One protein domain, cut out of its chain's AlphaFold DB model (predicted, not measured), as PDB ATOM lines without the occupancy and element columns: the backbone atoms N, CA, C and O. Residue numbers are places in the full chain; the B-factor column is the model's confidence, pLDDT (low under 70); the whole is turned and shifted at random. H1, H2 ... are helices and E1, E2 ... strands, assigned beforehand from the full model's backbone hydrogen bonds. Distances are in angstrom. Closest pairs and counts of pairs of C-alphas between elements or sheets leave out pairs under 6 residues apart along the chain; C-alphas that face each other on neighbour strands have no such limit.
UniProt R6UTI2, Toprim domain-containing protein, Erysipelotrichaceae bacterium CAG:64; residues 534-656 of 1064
ATOM      1  N   GLN A 534       7.310 -41.103 -23.403       83.44
ATOM      2  CA  GLN A 534       8.760 -41.071 -23.621       83.44
ATOM      3  C   GLN A 534       9.583 -41.664 -22.463       83.44
ATOM      4  O   GLN A 534      10.667 -42.212 -22.694       83.44
ATOM      5  N   VAL A 535       9.077 -41.620 -21.223       87.25
ATOM      6  CA  VAL A 535       9.802 -42.115 -20.040       87.25
ATOM      7  C   VAL A 535       9.971 -43.633 -20.057       87.25
ATOM      8  O   VAL A 535      10.903 -44.148 -19.446       87.25
ATOM      9  N   PHE A 536       9.148 -44.377 -20.808       89.25
ATOM     10  CA  PHE A 536       9.348 -45.821 -20.975       89.25
ATOM     11  C   PHE A 536      10.607 -46.152 -21.774       89.25
ATOM     12  O   PHE A 536      11.175 -47.232 -21.605       89.25
ATOM     13  N   GLN A 537      11.074 -45.226 -22.617       84.12
ATOM     14  CA  GLN A 537      12.376 -45.352 -23.261       84.12
ATOM     15  C   GLN A 537      13.503 -45.029 -22.270       84.12
ATOM     16  O   GLN A 537      14.565 -45.649 -22.339       84.12
ATOM     17  N   LYS A 538      13.284 -44.088 -21.345       87.50
ATOM     18  CA  LYS A 538      14.222 -43.619 -20.307       87.50
ATOM     19  C   LYS A 538      13.889 -44.206 -18.917       87.50
ATOM     20  O   LYS A 538      13.831 -43.492 -17.920       87.50
ATOM     21  N   ALA A 539      13.656 -45.519 -18.860       91.19
ATOM     22  CA  ALA A 539      13.393 -46.243 -17.616       91.19
ATOM     23  C   ALA A 539      14.687 -46.836 -17.026       91.19
ATOM     24  O   ALA A 539      15.436 -47.507 -17.739       91.19
ATOM     25  N   PHE A 540      14.931 -46.645 -15.729       90.94
ATOM     26  CA  PHE A 540      16.176 -47.021 -15.048       90.94
ATOM     27  C   PHE A 540      15.939 -47.688 -13.684       90.94
ATOM     28  O   PHE A 540      14.953 -47.422 -13.001       90.94
ATOM     29  N   ILE A 541      16.893 -48.511 -13.244       88.94
ATOM     30  CA  ILE A 541      17.129 -48.829 -11.826       88.94
ATOM     31  C   ILE A 541      18.468 -48.202 -11.453       88.94
ATOM     32  O   ILE A 541      19.437 -48.357 -12.197       88.94
ATOM     33  N   LYS A 542      18.541 -47.531 -10.303       87.50
ATOM     34  CA  LYS A 542      19.772 -46.909  -9.810       87.50
ATOM     35  C   LYS A 542      19.875 -47.040  -8.301       87.50
ATOM     36  O   LYS A 542      18.884 -46.878  -7.602       87.50
ATOM     37  N   ASN A 543      21.073 -47.324  -7.814       86.00
ATOM     38  CA  ASN A 543      21.423 -47.280  -6.399       86.00
ATOM     39  C   ASN A 543      22.886 -46.837  -6.245       86.00
ATOM     40  O   ASN A 543      23.562 -46.553  -7.232       86.00
ATOM     41  N   ILE A 544      23.386 -46.797  -5.009       81.81
ATOM     42  CA  ILE A 544      24.751 -46.340  -4.690       81.81
ATOM     43  C   ILE A 544      25.882 -47.113  -5.402       81.81
ATOM     44  O   ILE A 544      27.010 -46.639  -5.437       81.81
ATOM     45  N   ASN A 545      25.606 -48.302  -5.954       79.25
ATOM     46  CA  ASN A 545      26.597 -49.146  -6.631       79.25
ATOM     47  C   ASN A 545      26.532 -49.055  -8.167       79.25
ATOM     48  O   ASN A 545      27.385 -49.639  -8.835       79.25
ATOM     49  N   GLY A 546      25.528 -48.382  -8.741       79.62
ATOM     50  CA  GLY A 546      25.403 -48.225 -10.191       79.62
ATOM     51  C   GLY A 546      23.979 -48.022 -10.708       79.62
ATOM     52  O   GLY A 546      22.998 -48.016  -9.964       79.62
ATOM     53  N   GLU A 547      23.890 -47.876 -12.029       87.00
ATOM     54  CA  GLU A 547      22.674 -47.598 -12.794       87.00
ATOM     55  C   GLU A 547      22.515 -48.618 -13.933       87.00
ATOM     56  O   GLU A 547      23.500 -49.093 -14.502       87.00
ATOM     57  N   ALA A 548      21.272 -48.964 -14.272       86.38
ATOM     58  CA  ALA A 548      20.938 -49.864 -15.368       86.38
ATOM     59  C   ALA A 548      19.641 -49.425 -16.066       86.38
ATOM     60  O   ALA A 548      18.595 -49.304 -15.426       86.38
ATOM     61  N   ARG A 549      19.690 -49.240 -17.391       90.62
ATOM     62  CA  ARG A 549      18.511 -48.929 -18.218       90.62
ATOM     63  C   ARG A 549      17.685 -50.188 -18.498       90.62
ATOM     64  O   ARG A 549      18.236 -51.262 -18.755       90.62
ATOM     65  N   LEU A 550      16.365 -50.048 -18.480       88.50
ATOM     66  CA  LEU A 550      15.397 -51.126 -18.660       88.50
ATOM     67  C   LEU A 550      14.713 -51.077 -20.027       88.50
ATOM     68  O   LEU A 550      14.466 -50.010 -20.585       88.50
ATOM     69  N   ARG A 551      14.319 -52.253 -20.520       89.75
ATOM     70  CA  ARG A 551      13.310 -52.422 -21.568       89.75
ATOM     71  C   ARG A 551      12.041 -53.005 -20.947       89.75
ATOM     72  O   ARG A 551      11.978 -54.202 -20.669       89.75
ATOM     73  N   LEU A 552      11.052 -52.147 -20.726       87.38
ATOM     74  CA  LEU A 552       9.752 -52.519 -20.167       87.38
ATOM     75  C   LEU A 552       8.861 -53.160 -21.242       87.38
ATOM     76  O   LEU A 552       8.920 -52.777 -22.410       87.38
ATOM     77  N   ASN A 553       8.031 -54.128 -20.851       87.75
ATOM     78  CA  ASN A 553       6.950 -54.646 -21.698       87.75
ATOM     79  C   ASN A 553       5.626 -53.893 -21.441       87.75
ATOM     80  O   ASN A 553       5.506 -53.166 -20.457       87.75
ATOM     81  N   GLN A 554       4.617 -54.098 -22.294       83.06
ATOM     82  CA  GLN A 554       3.321 -53.410 -22.186       83.06
ATOM     83  C   GLN A 554       2.592 -53.641 -20.850       83.06
ATOM     84  O   GLN A 554       1.940 -52.731 -20.346       83.06
ATOM     85  N   GLU A 555       2.709 -54.823 -20.237       84.25
ATOM     86  CA  GLU A 555       2.089 -55.088 -18.928       84.25
ATOM     87  C   GLU A 555       2.778 -54.286 -17.811       84.25
ATOM     88  O   GLU A 555       2.119 -53.741 -16.924       84.25
ATOM     89  N   GLN A 556       4.106 -54.164 -17.874       89.56
ATOM     90  CA  GLN A 556       4.891 -53.338 -16.958       89.56
ATOM     91  C   GLN A 556       4.603 -51.846 -17.162       89.56
ATOM     92  O   GLN A 556       4.356 -51.143 -16.184       89.56
ATOM     93  N   GLN A 557       4.554 -51.374 -18.414       90.31
ATOM     94  CA  GLN A 557       4.141 -50.005 -18.751       90.31
ATOM     95  C   GLN A 557       2.752 -49.701 -18.176       90.31
ATOM     96  O   GLN A 557       2.587 -48.716 -17.462       90.31
ATOM     97  N   ALA A 558       1.775 -50.596 -18.360       85.25
ATOM     98  CA  ALA A 558       0.440 -50.427 -17.796       85.25
ATOM     99  C   ALA A 558       0.437 -50.371 -16.252       85.25
ATOM    100  O   ALA A 558      -0.277 -49.555 -15.670       85.25
ATOM    101  N   LYS A 559       1.249 -51.183 -15.556       89.25
ATOM    102  CA  LYS A 559       1.412 -51.099 -14.087       89.25
ATOM    103  C   LYS A 559       1.974 -49.742 -13.640       89.25
ATOM    104  O   LYS A 559       1.528 -49.220 -12.622       89.25
ATOM    105  N   ILE A 560       2.898 -49.162 -14.407       89.56
ATOM    106  CA  ILE A 560       3.479 -47.835 -14.149       89.56
ATOM    107  C   ILE A 560       2.435 -46.725 -14.345       89.56
ATOM    108  O   ILE A 560       2.282 -45.876 -13.468       89.56
ATOM    109  N   ILE A 561       1.659 -46.777 -15.432       88.88
ATOM    110  CA  ILE A 561       0.579 -45.813 -15.721       88.88
ATOM    111  C   ILE A 561      -0.506 -45.847 -14.632       88.88
ATOM    112  O   ILE A 561      -1.023 -44.803 -14.244       88.88
ATOM    113  N   ASN A 562      -0.818 -47.025 -14.077       88.00
ATOM    114  CA  ASN A 562      -1.766 -47.131 -12.962       88.00
ATOM    115  C   ASN A 562      -1.288 -46.367 -11.710       88.00
ATOM    116  O   ASN A 562      -2.049 -45.554 -11.193       88.00
ATOM    117  N   GLN A 563      -0.030 -46.534 -11.272       89.50
ATOM    118  CA  GLN A 563       0.490 -45.766 -10.123       89.50
ATOM    119  C   GLN A 563       0.547 -44.250 -10.391       89.50
ATOM    120  O   GLN A 563       0.392 -43.465  -9.459       89.50
ATOM    121  N   TYR A 564       0.751 -43.830 -11.647       89.06
ATOM    122  CA  TYR A 564       0.642 -42.420 -12.042       89.06
ATOM    123  C   TYR A 564      -0.802 -41.906 -11.933       89.06
ATOM    124  O   TYR A 564      -1.043 -40.820 -11.409       89.06
ATOM    125  N   HIS A 565      -1.791 -42.671 -12.405       83.94
ATOM    126  CA  HIS A 565      -3.196 -42.271 -12.303       83.94
ATOM    127  C   HIS A 565      -3.683 -42.162 -10.850       83.94
ATOM    128  O   HIS A 565      -4.502 -41.282 -10.572       83.94
ATOM    129  N   ASP A 566      -3.121 -42.964  -9.941       85.06
ATOM    130  CA  ASP A 566      -3.384 -42.928  -8.496       85.06
ATOM    131  C   ASP A 566      -2.621 -41.806  -7.735       85.06
ATOM    132  O   ASP A 566      -2.787 -41.661  -6.519       85.06
ATOM    133  N   MET A 567      -1.817 -40.973  -8.420       83.62
ATOM    134  CA  MET A 567      -1.271 -39.722  -7.855       83.62
ATOM    135  C   MET A 567      -2.375 -38.682  -7.614       83.62
ATOM    136  O   MET A 567      -3.413 -38.697  -8.275       83.62
ATOM    137  N   ASP A 568      -2.146 -37.724  -6.717       82.56
ATOM    138  CA  ASP A 568      -3.113 -36.651  -6.470       82.56
ATOM    139  C   ASP A 568      -3.094 -35.635  -7.634       82.56
ATOM    140  O   ASP A 568      -2.045 -35.359  -8.218       82.56
ATOM    141  N   ASP A 569      -4.246 -35.078  -8.028       78.50
ATOM    142  CA  ASP A 569      -4.336 -34.288  -9.273       78.50
ATOM    143  C   ASP A 569      -3.498 -32.994  -9.245       78.50
ATOM    144  O   ASP A 569      -3.017 -32.552 -10.287       78.50
ATOM    145  N   GLN A 570      -3.255 -32.423  -8.059       78.00
ATOM    146  CA  GLN A 570      -2.338 -31.288  -7.887       78.00
ATOM    147  C   GLN A 570      -0.883 -31.657  -8.207       78.00
ATOM    148  O   GLN A 570      -0.179 -30.854  -8.815       78.00
ATOM    149  N   ASP A 571      -0.453 -32.873  -7.855       80.69
ATOM    150  CA  ASP A 571       0.894 -33.361  -8.158       80.69
ATOM    151  C   ASP A 571       1.044 -33.581  -9.665       80.69
ATOM    152  O   ASP A 571       2.027 -33.138 -10.254       80.69
ATOM    153  N   LYS A 572       0.031 -34.176 -10.318       82.44
ATOM    154  CA  LYS A 572       0.003 -34.350 -11.782       82.44
ATOM    155  C   LYS A 572       0.103 -33.015 -12.529       82.44
ATOM    156  O   LYS A 572       0.817 -32.925 -13.519       82.44
ATOM    157  N   MET A 573      -0.580 -31.971 -12.050       76.62
ATOM    158  CA  MET A 573      -0.507 -30.627 -12.647       76.62
ATOM    159  C   MET A 573       0.873 -29.963 -12.504       76.62
ATOM    160  O   MET A 573       1.156 -29.025 -13.242       76.62
ATOM    161  N   ALA A 574       1.734 -30.439 -11.596       71.94
ATOM    162  CA  ALA A 574       3.108 -29.958 -11.436       71.94
ATOM    163  C   ALA A 574       4.136 -30.703 -12.321       71.94
ATOM    164  O   ALA A 574       5.322 -30.364 -12.297       71.94
ATOM    165  N   LEU A 575       3.712 -31.714 -13.091       78.25
ATOM    166  CA  LEU A 575       4.566 -32.518 -13.975       78.25
ATOM    167  C   LEU A 575       4.620 -31.928 -15.392       78.25
ATOM    168  O   LEU A 575       4.082 -32.484 -16.345       78.25
ATOM    169  N   GLU A 576       5.287 -30.783 -15.527       65.38
ATOM    170  CA  GLU A 576       5.417 -30.067 -16.807       65.38
ATOM    171  C   GLU A 576       6.360 -30.792 -17.786       65.38
ATOM    172  O   GLU A 576       6.026 -30.973 -18.956       65.38
ATOM    173  N   SER A 577       7.521 -31.248 -17.301       69.50
ATOM    174  CA  SER A 577       8.526 -31.961 -18.093       69.50
ATOM    175  C   SER A 577       9.124 -33.143 -17.325       69.50
ATOM    176  O   SER A 577       9.952 -33.004 -16.420       69.50
ATOM    177  N   VAL A 578       8.695 -34.352 -17.700       80.00
ATOM    178  CA  VAL A 578       9.273 -35.604 -17.198       80.00
ATOM    179  C   VAL A 578      10.176 -36.212 -18.264       80.00
ATOM    180  O   VAL A 578       9.714 -36.586 -19.346       80.00
ATOM    181  N   GLU A 579      11.467 -36.333 -17.946       76.06
ATOM    182  CA  GLU A 579      12.438 -37.010 -18.811       76.06
ATOM    183  C   GLU A 579      12.620 -38.487 -18.449       76.06
ATOM    184  O   GLU A 579      12.533 -39.338 -19.332       76.06
ATOM    185  N   ASP A 580      12.876 -38.781 -17.172       86.88
ATOM    186  CA  ASP A 580      13.356 -40.089 -16.718       86.88
ATOM    187  C   ASP A 580      12.383 -40.745 -15.728       86.88
ATOM    188  O   ASP A 580      11.777 -40.090 -14.871       86.88
ATOM    189  N   LEU A 581      12.301 -42.074 -15.807       92.44
ATOM    190  CA  LEU A 581      11.571 -42.926 -14.877       92.44
ATOM    191  C   LEU A 581      12.555 -43.816 -14.110       92.44
ATOM    192  O   LEU A 581      13.221 -44.661 -14.705       92.44
ATOM    193  N   TYR A 582      12.586 -43.702 -12.785       93.06
ATOM    194  CA  TYR A 582      13.340 -44.609 -11.922       93.06
ATOM    195  C   TYR A 582      12.406 -45.604 -11.231       93.06
ATOM    196  O   TYR A 582      11.397 -45.228 -10.633       93.06
ATOM    197  N   ILE A 583      12.761 -46.886 -11.291       93.44
ATOM    198  CA  ILE A 583      12.095 -47.959 -10.554       93.44
ATOM    199  C   ILE A 583      12.807 -48.140  -9.210       93.44
ATOM    200  O   ILE A 583      13.967 -48.554  -9.168       93.44
ATOM    201  N   VAL A 584      12.100 -47.852  -8.116       92.06
ATOM    202  CA  VAL A 584      12.606 -47.982  -6.742       92.06
ATOM    203  C   VAL A 584      12.232 -49.368  -6.213       92.06
ATOM    204  O   VAL A 584      11.073 -49.613  -5.881       92.06
ATOM    205  N   ASN A 585      13.201 -50.284  -6.154       89.25
ATOM    206  CA  ASN A 585      12.999 -51.654  -5.653       89.25
ATOM    207  C   ASN A 585      13.285 -51.760  -4.149       89.25
ATOM    208  O   ASN A 585      12.781 -52.655  -3.474       89.25
ATOM    209  N   HIS A 586      14.100 -50.849  -3.620       88.38
ATOM    210  CA  HIS A 586      14.402 -50.719  -2.204       88.38
ATOM    211  C   HIS A 586      14.467 -49.239  -1.813       88.38
ATOM    212  O   HIS A 586      14.940 -48.409  -2.584       88.38
ATOM    213  N   VAL A 587      14.057 -48.877  -0.593       85.19
ATOM    214  CA  VAL A 587      14.019 -47.464  -0.149       85.19
ATOM    215  C   VAL A 587      15.384 -46.759  -0.210       85.19
ATOM    216  O   VAL A 587      15.441 -45.547  -0.388       85.19
ATOM    217  N   ASN A 588      16.483 -47.512  -0.119       85.25
ATOM    218  CA  ASN A 588      17.850 -46.982  -0.238       85.25
ATOM    219  C   ASN A 588      18.314 -46.775  -1.695       85.25
ATOM    220  O   ASN A 588      19.359 -46.169  -1.912       85.25
ATOM    221  N   ASP A 589      17.559 -47.222  -2.704       88.12
ATOM    222  CA  ASP A 589      17.854 -46.911  -4.114       88.12
ATOM    223  C   ASP A 589      17.823 -45.383  -4.339       88.12
ATOM    224  O   ASP A 589      18.656 -44.830  -5.058       88.12
ATOM    225  N   LEU A 590      16.949 -44.680  -3.603       86.69
ATOM    226  CA  LEU A 590      16.850 -43.215  -3.572       86.69
ATOM    227  C   LEU A 590      18.158 -42.506  -3.194       86.69
ATOM    228  O   LEU A 590      18.347 -41.348  -3.570       86.69
ATOM    229  N   ASP A 591      19.070 -43.175  -2.484       85.44
ATOM    230  CA  ASP A 591      20.358 -42.582  -2.127       85.44
ATOM    231  C   ASP A 591      21.279 -42.438  -3.345       85.44
ATOM    232  O   ASP A 591      22.012 -41.455  -3.407       85.44
ATOM    233  N   GLY A 592      21.172 -43.348  -4.327       83.38
ATOM    234  CA  GLY A 592      21.860 -43.254  -5.620       83.38
ATOM    235  C   GLY A 592      21.047 -42.570  -6.727       83.38
ATOM    236  O   GLY A 592      21.633 -42.038  -7.665       83.38
ATOM    237  N   ILE A 593      19.709 -42.550  -6.639       86.31
ATOM    238  CA  ILE A 593      18.858 -41.784  -7.574       86.31
ATOM    239  C   ILE A 593      19.024 -40.275  -7.349       86.31
ATOM    240  O   ILE A 593      19.115 -39.519  -8.310       86.31
ATOM    241  N   LEU A 594      19.087 -39.839  -6.088       83.38
ATOM    242  CA  LEU A 594      19.179 -38.429  -5.698       83.38
ATOM    243  C   LEU A 594      20.578 -38.094  -5.146       83.38
ATOM    244  O   LEU A 594      20.713 -37.569  -4.037       83.38
ATOM    245  N   ASP A 595      21.629 -38.446  -5.886       76.81
ATOM    246  CA  ASP A 595      23.019 -38.177  -5.500       76.81
ATOM    247  C   ASP A 595      23.464 -36.765  -5.929       76.81
ATOM    248  O   ASP A 595      23.884 -36.534  -7.060       76.81
ATOM    249  N   LEU A 596      23.297 -35.796  -5.024       70.31
ATOM    250  CA  LEU A 596      23.591 -34.369  -5.243       70.31
ATOM    251  C   LEU A 596      24.444 -33.770  -4.102       70.31
ATOM    252  O   LEU A 596      24.406 -32.562  -3.849       70.31
ATOM    253  N   GLY A 597      25.203 -34.623  -3.405       67.25
ATOM    254  CA  GLY A 597      26.084 -34.254  -2.292       67.25
ATOM    255  C   GLY A 597      25.388 -34.001  -0.945       67.25
ATOM    256  O   GLY A 597      24.161 -33.998  -0.825       67.25
ATOM    257  N   ASP A 598      26.199 -33.771   0.090       65.69
ATOM    258  CA  ASP A 598      25.775 -33.719   1.497       65.69
ATOM    259  C   ASP A 598      25.099 -32.390   1.896       65.69
ATOM    260  O   ASP A 598      25.625 -31.598   2.683       65.69
ATOM    261  N   LYS A 599      23.894 -32.133   1.370       70.88
ATOM    262  CA  LYS A 599      23.011 -31.046   1.834       70.88
ATOM    263  C   LYS A 599      21.954 -31.570   2.807       70.88
ATOM    264  O   LYS A 599      21.266 -32.554   2.533       70.88
ATOM    265  N   LYS A 600      21.764 -30.877   3.934       74.88
ATOM    266  CA  LYS A 600      20.811 -31.277   4.988       74.88
ATOM    267  C   LYS A 600      19.363 -31.295   4.482       74.88
ATOM    268  O   LYS A 600      18.586 -32.178   4.836       74.88
ATOM    269  N   GLU A 601      19.026 -30.341   3.624       74.12
ATOM    270  CA  GLU A 601      17.725 -30.183   2.977       74.12
ATOM    271  C   GLU A 601      17.413 -31.368   2.051       74.12
ATOM    272  O   GLU A 601      16.290 -31.873   2.044       74.12
ATOM    273  N   LEU A 602      18.425 -31.867   1.329       77.88
ATOM    274  CA  LEU A 602      18.309 -33.054   0.483       77.88
ATOM    275  C   LEU A 602      18.084 -34.318   1.313       77.88
ATOM    276  O   LEU A 602      17.243 -35.136   0.949       77.88
ATOM    277  N   GLN A 603      18.785 -34.473   2.441       81.50
ATOM    278  CA  GLN A 603      18.576 -35.629   3.314       81.50
ATOM    279  C   GLN A 603      17.152 -35.648   3.890       81.50
ATOM    280  O   GLN A 603      16.470 -36.665   3.802       81.50
ATOM    281  N   MET A 604      16.653 -34.505   4.373       81.25
ATOM    282  CA  MET A 604      15.266 -34.386   4.846       81.25
ATOM    283  C   MET A 604      14.239 -34.705   3.746       81.25
ATOM    284  O   MET A 604      13.194 -35.295   4.027       81.25
ATOM    285  N   LEU A 605      14.529 -34.349   2.490       82.25
ATOM    286  CA  LEU A 605      13.690 -34.694   1.344       82.25
ATOM    287  C   LEU A 605      13.738 -36.197   1.018       82.25
ATOM    288  O   LEU A 605      12.679 -36.799   0.832       82.25
ATOM    289  N   LYS A 606      14.931 -36.811   0.998       84.81
ATOM    290  CA  LYS A 606      15.116 -38.265   0.831       84.81
ATOM    291  C   LYS A 606      14.322 -39.033   1.885       84.81
ATOM    292  O   LYS A 606      13.543 -39.914   1.529       84.81
ATOM    293  N   ASP A 607      14.458 -38.664   3.155       85.00
ATOM    294  CA  ASP A 607      13.777 -39.329   4.270       85.00
ATOM    295  C   ASP A 607      12.247 -39.202   4.164       85.00
ATOM    296  O   ASP A 607      11.525 -40.175   4.396       85.00
ATOM    297  N   ARG A 608      11.739 -38.042   3.715       87.56
ATOM    298  CA  ARG A 608      10.307 -37.839   3.436       87.56
ATOM    299  C   ARG A 608       9.799 -38.761   2.323       87.56
ATOM    300  O   ARG A 608       8.773 -39.410   2.513       87.56
ATOM    301  N   ILE A 609      10.513 -38.853   1.197       87.56
ATOM    302  CA  ILE A 609      10.126 -39.722   0.071       87.56
ATOM    303  C   ILE A 609      10.193 -41.199   0.496       87.56
ATOM    304  O   ILE A 609       9.225 -41.929   0.290       87.56
ATOM    305  N   LYS A 610      11.264 -41.630   1.183       88.06
ATOM    306  CA  LYS A 610      11.397 -42.990   1.749       88.06
ATOM    307  C   LYS A 610      10.213 -43.357   2.649       88.06
ATOM    308  O   LYS A 610       9.646 -44.443   2.514       88.06
ATOM    309  N   PHE A 611       9.814 -42.450   3.541       86.62
ATOM    310  CA  PHE A 611       8.668 -42.634   4.435       86.62
ATOM    311  C   PHE A 611       7.341 -42.736   3.664       86.62
ATOM    312  O   PHE A 611       6.566 -43.662   3.903       86.62
ATOM    313  N   GLN A 612       7.101 -41.846   2.695       86.50
ATOM    314  CA  GLN A 612       5.889 -41.876   1.866       86.50
ATOM    315  C   GLN A 612       5.790 -43.163   1.032       86.50
ATOM    316  O   GLN A 612       4.735 -43.795   1.032       86.50
ATOM    317  N   MET A 613       6.877 -43.603   0.388       88.69
ATOM    318  CA  MET A 613       6.894 -44.846  -0.400       88.69
ATOM    319  C   MET A 613       6.671 -46.094   0.466       88.69
ATOM    320  O   MET A 613       6.019 -47.036   0.020       88.69
ATOM    321  N   SER A 614       7.148 -46.081   1.716       85.88
ATOM    322  CA  SER A 614       6.955 -47.187   2.668       85.88
ATOM    323  C   SER A 614       5.507 -47.331   3.157       85.88
ATOM    324  O   SER A 614       5.085 -48.431   3.502       85.88
ATOM    325  N   ILE A 615       4.745 -46.230   3.213       85.56
ATOM    326  CA  ILE A 615       3.344 -46.220   3.677       85.56
ATOM    327  C   ILE A 615       2.361 -46.398   2.512       85.56
ATOM    328  O   ILE A 615       1.307 -47.011   2.687       85.56
ATOM    329  N   TYR A 616       2.702 -45.890   1.327       84.50
ATOM    330  CA  TYR A 616       1.841 -45.894   0.145       84.50
ATOM    331  C   TYR A 616       2.496 -46.682  -1.010       84.50
ATOM    332  O   TYR A 616       2.973 -46.069  -1.967       84.50
ATOM    333  N   PRO A 617       2.515 -48.032  -0.952       77.50
ATOM    334  CA  PRO A 617       3.184 -48.877  -1.951       77.50
ATOM    335  C   PRO A 617       2.624 -48.715  -3.374       77.50
ATOM    336  O   PRO A 617       3.355 -48.892  -4.337       77.50
ATOM    337  N   GLU A 618       1.351 -48.332  -3.515       80.62
ATOM    338  CA  GLU A 618       0.709 -48.108  -4.820       80.62
ATOM    339  C   GLU A 618       0.859 -46.661  -5.345       80.62
ATOM    340  O   GLU A 618       0.414 -46.376  -6.452       80.62
ATOM    341  N   LYS A 619       1.437 -45.720  -4.576       84.44
ATOM    342  CA  LYS A 619       1.606 -44.328  -5.036       84.44
ATOM    343  C   LYS A 619       2.958 -44.128  -5.717       84.44
ATOM    344  O   LYS A 619       4.006 -44.344  -5.105       84.44
ATOM    345  N   MET A 620       2.914 -43.623  -6.949       90.06
ATOM    346  CA  MET A 620       4.075 -43.048  -7.622       90.06
ATOM    347  C   MET A 620       4.512 -41.763  -6.905       90.06
ATOM    348  O   MET A 620       3.677 -40.986  -6.445       90.06
ATOM    349  N   MET A 621       5.823 -41.543  -6.818       89.69
ATOM    350  CA  MET A 621       6.408 -40.295  -6.318       89.69
ATOM    351  C   MET A 621       7.082 -39.545  -7.468       89.69
ATOM    352  O   MET A 621       7.378 -40.122  -8.516       89.69
ATOM    353  N   TYR A 622       7.366 -38.261  -7.270       88.44
ATOM    354  CA  TYR A 622       8.072 -37.440  -8.250       88.44
ATOM    355  C   TYR A 622       9.056 -36.486  -7.572       88.44
ATOM    356  O   TYR A 622       8.966 -36.220  -6.370       88.44
ATOM    357  N   PHE A 623      10.014 -35.976  -8.344       84.56
ATOM    358  CA  PHE A 623      11.016 -35.040  -7.848       84.56
ATOM    359  C   PHE A 623      11.517 -34.090  -8.955       84.56
ATOM    360  O   PHE A 623      12.023 -34.557  -9.969       84.56
ATOM    361  N   LYS A 624      11.415 -32.763  -8.757       84.19
ATOM    362  CA  LYS A 624      11.932 -31.722  -9.679       84.19
ATOM    363  C   LYS A 624      13.250 -31.150  -9.144       84.19
ATOM    364  O   LYS A 624      13.269 -30.619  -8.030       84.19
ATOM    365  N   TYR A 625      14.334 -31.209  -9.926       78.50
ATOM    366  CA  TYR A 625      15.680 -30.787  -9.480       78.50
ATOM    367  C   TYR A 625      15.733 -29.338  -8.974       78.50
ATOM    368  O   TYR A 625      16.431 -29.044  -8.003       78.50
ATOM    369  N   GLY A 626      14.934 -28.449  -9.570       76.62
ATOM    370  CA  GLY A 626      14.855 -27.033  -9.204       76.62
ATOM    371  C   GLY A 626      14.389 -26.766  -7.768       76.62
ATOM    372  O   GLY A 626      14.606 -25.666  -7.274       76.62
ATOM    373  N   ASN A 627      13.812 -27.758  -7.078       78.31
ATOM    374  CA  ASN A 627      13.342 -27.631  -5.693       78.31
ATOM    375  C   ASN A 627      14.463 -27.774  -4.641       78.31
ATOM    376  O   ASN A 627      14.218 -27.522  -3.463       78.31
ATOM    377  N   ILE A 628      15.673 -28.202  -5.028       73.81
ATOM    378  CA  ILE A 628      16.840 -28.310  -4.125       73.81
ATOM    379  C   ILE A 628      17.638 -27.003  -4.064       73.81
ATOM    380  O   ILE A 628      18.299 -26.718  -3.062       73.81
ATOM    381  N   PHE A 629      17.617 -26.224  -5.144       74.62
ATOM    382  CA  PHE A 629      18.449 -25.038  -5.306       74.62
ATOM    383  C   PHE A 629      17.641 -23.783  -4.994       74.62
ATOM    384  O   PHE A 629      16.505 -23.632  -5.447       74.62
ATOM    385  N   ARG A 630      18.229 -22.865  -4.226       73.44
ATOM    386  CA  ARG A 630      17.621 -21.552  -3.994       73.44
ATOM    387  C   ARG A 630      17.614 -20.769  -5.302       73.44
ATOM    388  O   ARG A 630      18.504 -20.970  -6.122       73.44
ATOM    389  N   GLU A 631      16.669 -19.845  -5.481       75.31
ATOM    390  CA  GLU A 631      16.606 -19.008  -6.696       75.31
ATOM    391  C   GLU A 631      17.944 -18.310  -6.997       75.31
ATOM    392  O   GLU A 631      18.371 -18.249  -8.147       75.31
ATOM    393  N   GLU A 632      18.644 -17.871  -5.947       74.88
ATOM    394  CA  GLU A 632      19.981 -17.270  -6.003       74.88
ATOM    395  C   GLU A 632      21.081 -18.209  -6.537       74.88
ATOM    396  O   GLU A 632      22.027 -17.720  -7.141       74.88
ATOM    397  N   ASP A 633      20.950 -19.535  -6.400       73.81
ATOM    398  CA  ASP A 633      21.946 -20.525  -6.849       73.81
ATOM    399  C   ASP A 633      21.667 -21.071  -8.264       73.81
ATOM    400  O   ASP A 633      22.550 -21.651  -8.905       73.81
ATOM    401  N   LYS A 634      20.433 -20.922  -8.773       78.00
ATOM    402  CA  LYS A 634      19.951 -21.605  -9.994       78.00
ATOM    403  C   LYS A 634      20.708 -21.242 -11.275       78.00
ATOM    404  O   LYS A 634      20.644 -22.000 -12.241       78.00
ATOM    405  N   TYR A 635      21.430 -20.122 -11.304       74.94
ATOM    406  CA  TYR A 635      22.240 -19.727 -12.462       74.94
ATOM    407  C   TYR A 635      23.518 -20.571 -12.624       74.94
ATOM    408  O   TYR A 635      24.074 -20.623 -13.718       74.94
ATOM    409  N   ALA A 636      23.990 -21.221 -11.554       72.06
ATOM    410  CA  ALA A 636      25.254 -21.962 -11.525       72.06
ATOM    411  C   ALA A 636      25.091 -23.481 -11.735       72.06
ATOM    412  O   ALA A 636      26.075 -24.220 -11.686       72.06
ATOM    413  N   ILE A 637      23.862 -23.969 -11.934       76.31
ATOM    414  CA  ILE A 637      23.570 -25.403 -12.042       76.31
ATOM    415  C   ILE A 637      23.764 -25.892 -13.480       76.31
ATOM    416  O   ILE A 637      23.229 -25.290 -14.414       76.31
ATOM    417  N   SER A 638      24.494 -27.006 -13.631       76.75
ATOM    418  CA  SER A 638      24.750 -27.654 -14.925       76.75
ATOM    419  C   SER A 638      23.459 -27.949 -15.684       76.75
ATOM    420  O   SER A 638      22.448 -28.338 -15.092       76.75
ATOM    421  N   ASP A 639      23.523 -27.833 -17.007       76.88
ATOM    422  CA  ASP A 639      22.415 -28.166 -17.899       76.88
ATOM    423  C   ASP A 639      22.098 -29.675 -17.902       76.88
ATOM    424  O   ASP A 639      21.011 -30.064 -18.304       76.88
ATOM    425  N   ASP A 640      22.960 -30.528 -17.328       74.69
ATOM    426  CA  ASP A 640      22.656 -31.950 -17.068       74.69
ATOM    427  C   ASP A 640      21.359 -32.151 -16.249       74.69
ATOM    428  O   ASP A 640      20.655 -33.154 -16.413       74.69
ATOM    429  N   TYR A 641      21.024 -31.178 -15.389       77.56
ATOM    430  CA  TYR A 641      19.829 -31.157 -14.536       77.56
ATOM    431  C   TYR A 641      18.635 -30.414 -15.155       77.56
ATOM    432  O   TYR A 641      17.587 -30.296 -14.511       77.56
ATOM    433  N   LYS A 642      18.778 -29.923 -16.391       77.19
ATOM    434  CA  LYS A 642      17.751 -29.193 -17.140       77.19
ATOM    435  C   LYS A 642      17.355 -29.951 -18.405       77.19
ATOM    436  O   LYS A 642      18.169 -30.641 -19.011       77.19
ATOM    437  N   ASP A 643      16.084 -29.885 -18.769       72.25
ATOM    438  CA  ASP A 643      15.581 -30.471 -20.009       72.25
ATOM    439  C   ASP A 643      15.968 -29.623 -21.238       72.25
ATOM    440  O   ASP A 643      16.615 -28.578 -21.134       72.25
ATOM    441  N   ALA A 644      15.559 -30.070 -22.428       71.31
ATOM    442  CA  ALA A 644      15.850 -29.386 -23.690       71.31
ATOM    443  C   ALA A 644      15.243 -27.966 -23.825       71.31
ATOM    444  O   ALA A 644      15.605 -27.251 -24.758       71.31
ATOM    445  N   SER A 645      14.339 -27.552 -22.930       70.62
ATOM    446  CA  SER A 645      13.803 -26.184 -22.853       70.62
ATOM    447  C   SER A 645      14.577 -25.276 -21.885       70.62
ATOM    448  O   SER A 645      14.369 -24.063 -21.890       70.62
ATOM    449  N   GLY A 646      15.498 -25.837 -21.092       70.75
ATOM    450  CA  GLY A 646      16.248 -25.129 -20.050       70.75
ATOM    451  C   GLY A 646      15.573 -25.137 -18.673       70.75
ATOM    452  O   GLY A 646      16.150 -24.619 -17.717       70.75
ATOM    453  N   GLU A 647      14.394 -25.750 -18.547       79.88
ATOM    454  CA  GLU A 647      13.706 -25.950 -17.271       79.88
ATOM    455  C   GLU A 647      14.287 -27.125 -16.480       79.88
ATOM    456  O   GLU A 647      14.860 -28.061 -17.035       79.88
ATOM    457  N   TYR A 648      14.149 -27.097 -15.154       81.50
ATOM    458  CA  TYR A 648      14.677 -28.170 -14.305       81.50
ATOM    459  C   TYR A 648      13.908 -29.478 -14.497       81.50
ATOM    460  O   TYR A 648      12.702 -29.522 -14.243       81.50
ATOM    461  N   LYS A 649      14.628 -30.560 -14.826       81.00
ATOM    462  CA  LYS A 649      14.032 -31.880 -15.080       81.00
ATOM    463  C   LYS A 649      13.197 -32.359 -13.898       81.00
ATOM    464  O   LYS A 649      13.585 -32.195 -12.733       81.00
ATOM    465  N   THR A 650      12.109 -33.053 -14.214       86.38
ATOM    466  CA  THR A 650      11.334 -33.821 -13.239       86.38
ATOM    467  C   THR A 650      11.555 -35.317 -13.444       86.38
ATOM    468  O   THR A 650      11.522 -35.825 -14.566       86.38
ATOM    469  N   LEU A 651      11.803 -36.022 -12.341       87.50
ATOM    470  CA  LEU A 651      11.926 -37.473 -12.266       87.50
ATOM    471  C   LEU A 651      10.598 -38.078 -11.814       87.50
ATOM    472  O   LEU A 651      10.024 -37.605 -10.829       87.50
ATOM    473  N   LEU A 652      10.169 -39.167 -12.454       91.62
ATOM    474  CA  LEU A 652       9.162 -40.064 -11.884       91.62
ATOM    475  C   LEU A 652       9.838 -41.223 -11.153       91.62
ATOM    476  O   LEU A 652      10.813 -41.803 -11.629       91.62
ATOM    477  N   LEU A 653       9.293 -41.565  -9.989       92.56
ATOM    478  CA  LEU A 653       9.783 -42.607  -9.094       92.56
ATOM    479  C   LEU A 653       8.660 -43.635  -8.911       92.56
ATOM    480  O   LEU A 653       7.741 -43.441  -8.109       92.56
ATOM    481  N   TYR A 654       8.716 -44.725  -9.675       93.81
ATOM    482  CA  TYR A 654       7.772 -45.833  -9.529       93.81
ATOM    483  C   TYR A 654       8.103 -46.639  -8.273       93.81
ATOM    484  O   TYR A 654       9.258 -47.022  -8.052       93.81
ATOM    485  N   ASN A 655       7.084 -46.920  -7.467       93.00
ATOM    486  CA  ASN A 655       7.228 -47.636  -6.212       93.00
ATOM    487  C   ASN A 655       7.098 -49.148  -6.452       93.00
ATOM    488  O   ASN A 655       5.992 -49.655  -6.606       93.00
ATOM    489  N   ASN A 656       8.225 -49.868  -6.499       93.25
ATOM    490  CA  ASN A 656       8.272 -51.327  -6.677       93.25
ATOM    491  C   ASN A 656       8.710 -52.057  -5.391       93.25
ATOM    492  O   ASN A 656       9.259 -53.156  -5.459       93.25
TER     493      ASN A 656
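What this domain is: This is residues 534 to 656 of the 1064 residues of the protein "Toprim domain-containing protein" of Erysipelotrichaceae bacterium CAG:64 (UniProt R6UTI2). A strongly twisted sheet of five strands has helices over both faces: the long H4 and the short H3 cover one, and H1 crosses the other, while short H2 lies off the sheet. The long loop of residues 625 to 649 joins E4 to E5 and reaches away from the sheet. The printed part has 123 residues, with four named helices and five named strands in the order E1 E2 H1 H2 E3 H3 H4 E4 E5. The sheet is mixed, in the order E2 E1 E3 E5 E4, and the class is mixed, helices and strands. The whole is compact, with a radius of gyration of the C-alphas of 14.2 A and spans of 43 by 31 by 29 A.

How they stand to each other: E1, residues 539 to 543, and E2, residues 546 to 549, form an antiparallel hairpin; N 548 and O 541 are 2.8 A apart, within hydrogen-bond range. E3, residues 578 to 584, is parallel to E1, with N 540 and O 581 at 2.8 A. Pairing is staggered: E1 pairs with E3 over residues 539 to 540 and with E2 over 540 to 543. E5, residues 650 to 655, is parallel to E3, with N 582 and O 652 at 2.8 A. E4, residues 621 to 624, forms an antiparallel hairpin with E5, with N 651 and O 623 at 2.8 A. H1, residues 554 to 565, is on the sheet at a height of 10.3 A, across the strands at 73 degrees to E5 on the local plane; its closest C-alphas to E5 are Ile 560 and Tyr 654, 6.6 A. H2, residues 569 to 573, is not on the sheet. On the opposite face from H1, H3, residues 589 to 593, lies over E1, and H4, residues 600 to 615, lies over E5 and E4, along the strands at 25 degrees to E5 on the local plane. H3 and H4 only just touch, with 3 pairs of C-alphas within 8 A, the closest Leu 590 and Lys 606, 6.8 A. In these four helices every O i to N i+4 pair is within hydrogen-bond range.

Where its parts are: E1 begins at C-alpha 539 (13.393, -46.243, -17.616) and is 13.8 A long; E2 is 10.6 A, H1 16.3 A, H2 6.3 A, E3 16.5 A and H3 6.3 A. H4 begins at C-alpha 600 (20.811, -31.277, 4.988) and is 23.0 A long. E4 is 10.7 A, and E5, 16.0 A, ends at C-alpha 655 (7.228, -47.636, -6.212).

The domain as a whole: The C-alphas farthest apart are those of Glu 555 and Glu 632, 43.8 A. The printed part has no cut. The link from E4 to E5 is long. Mean pLDDT of the printed part is 82.7; residues 576 to 577 and 597 to 598 are under 70.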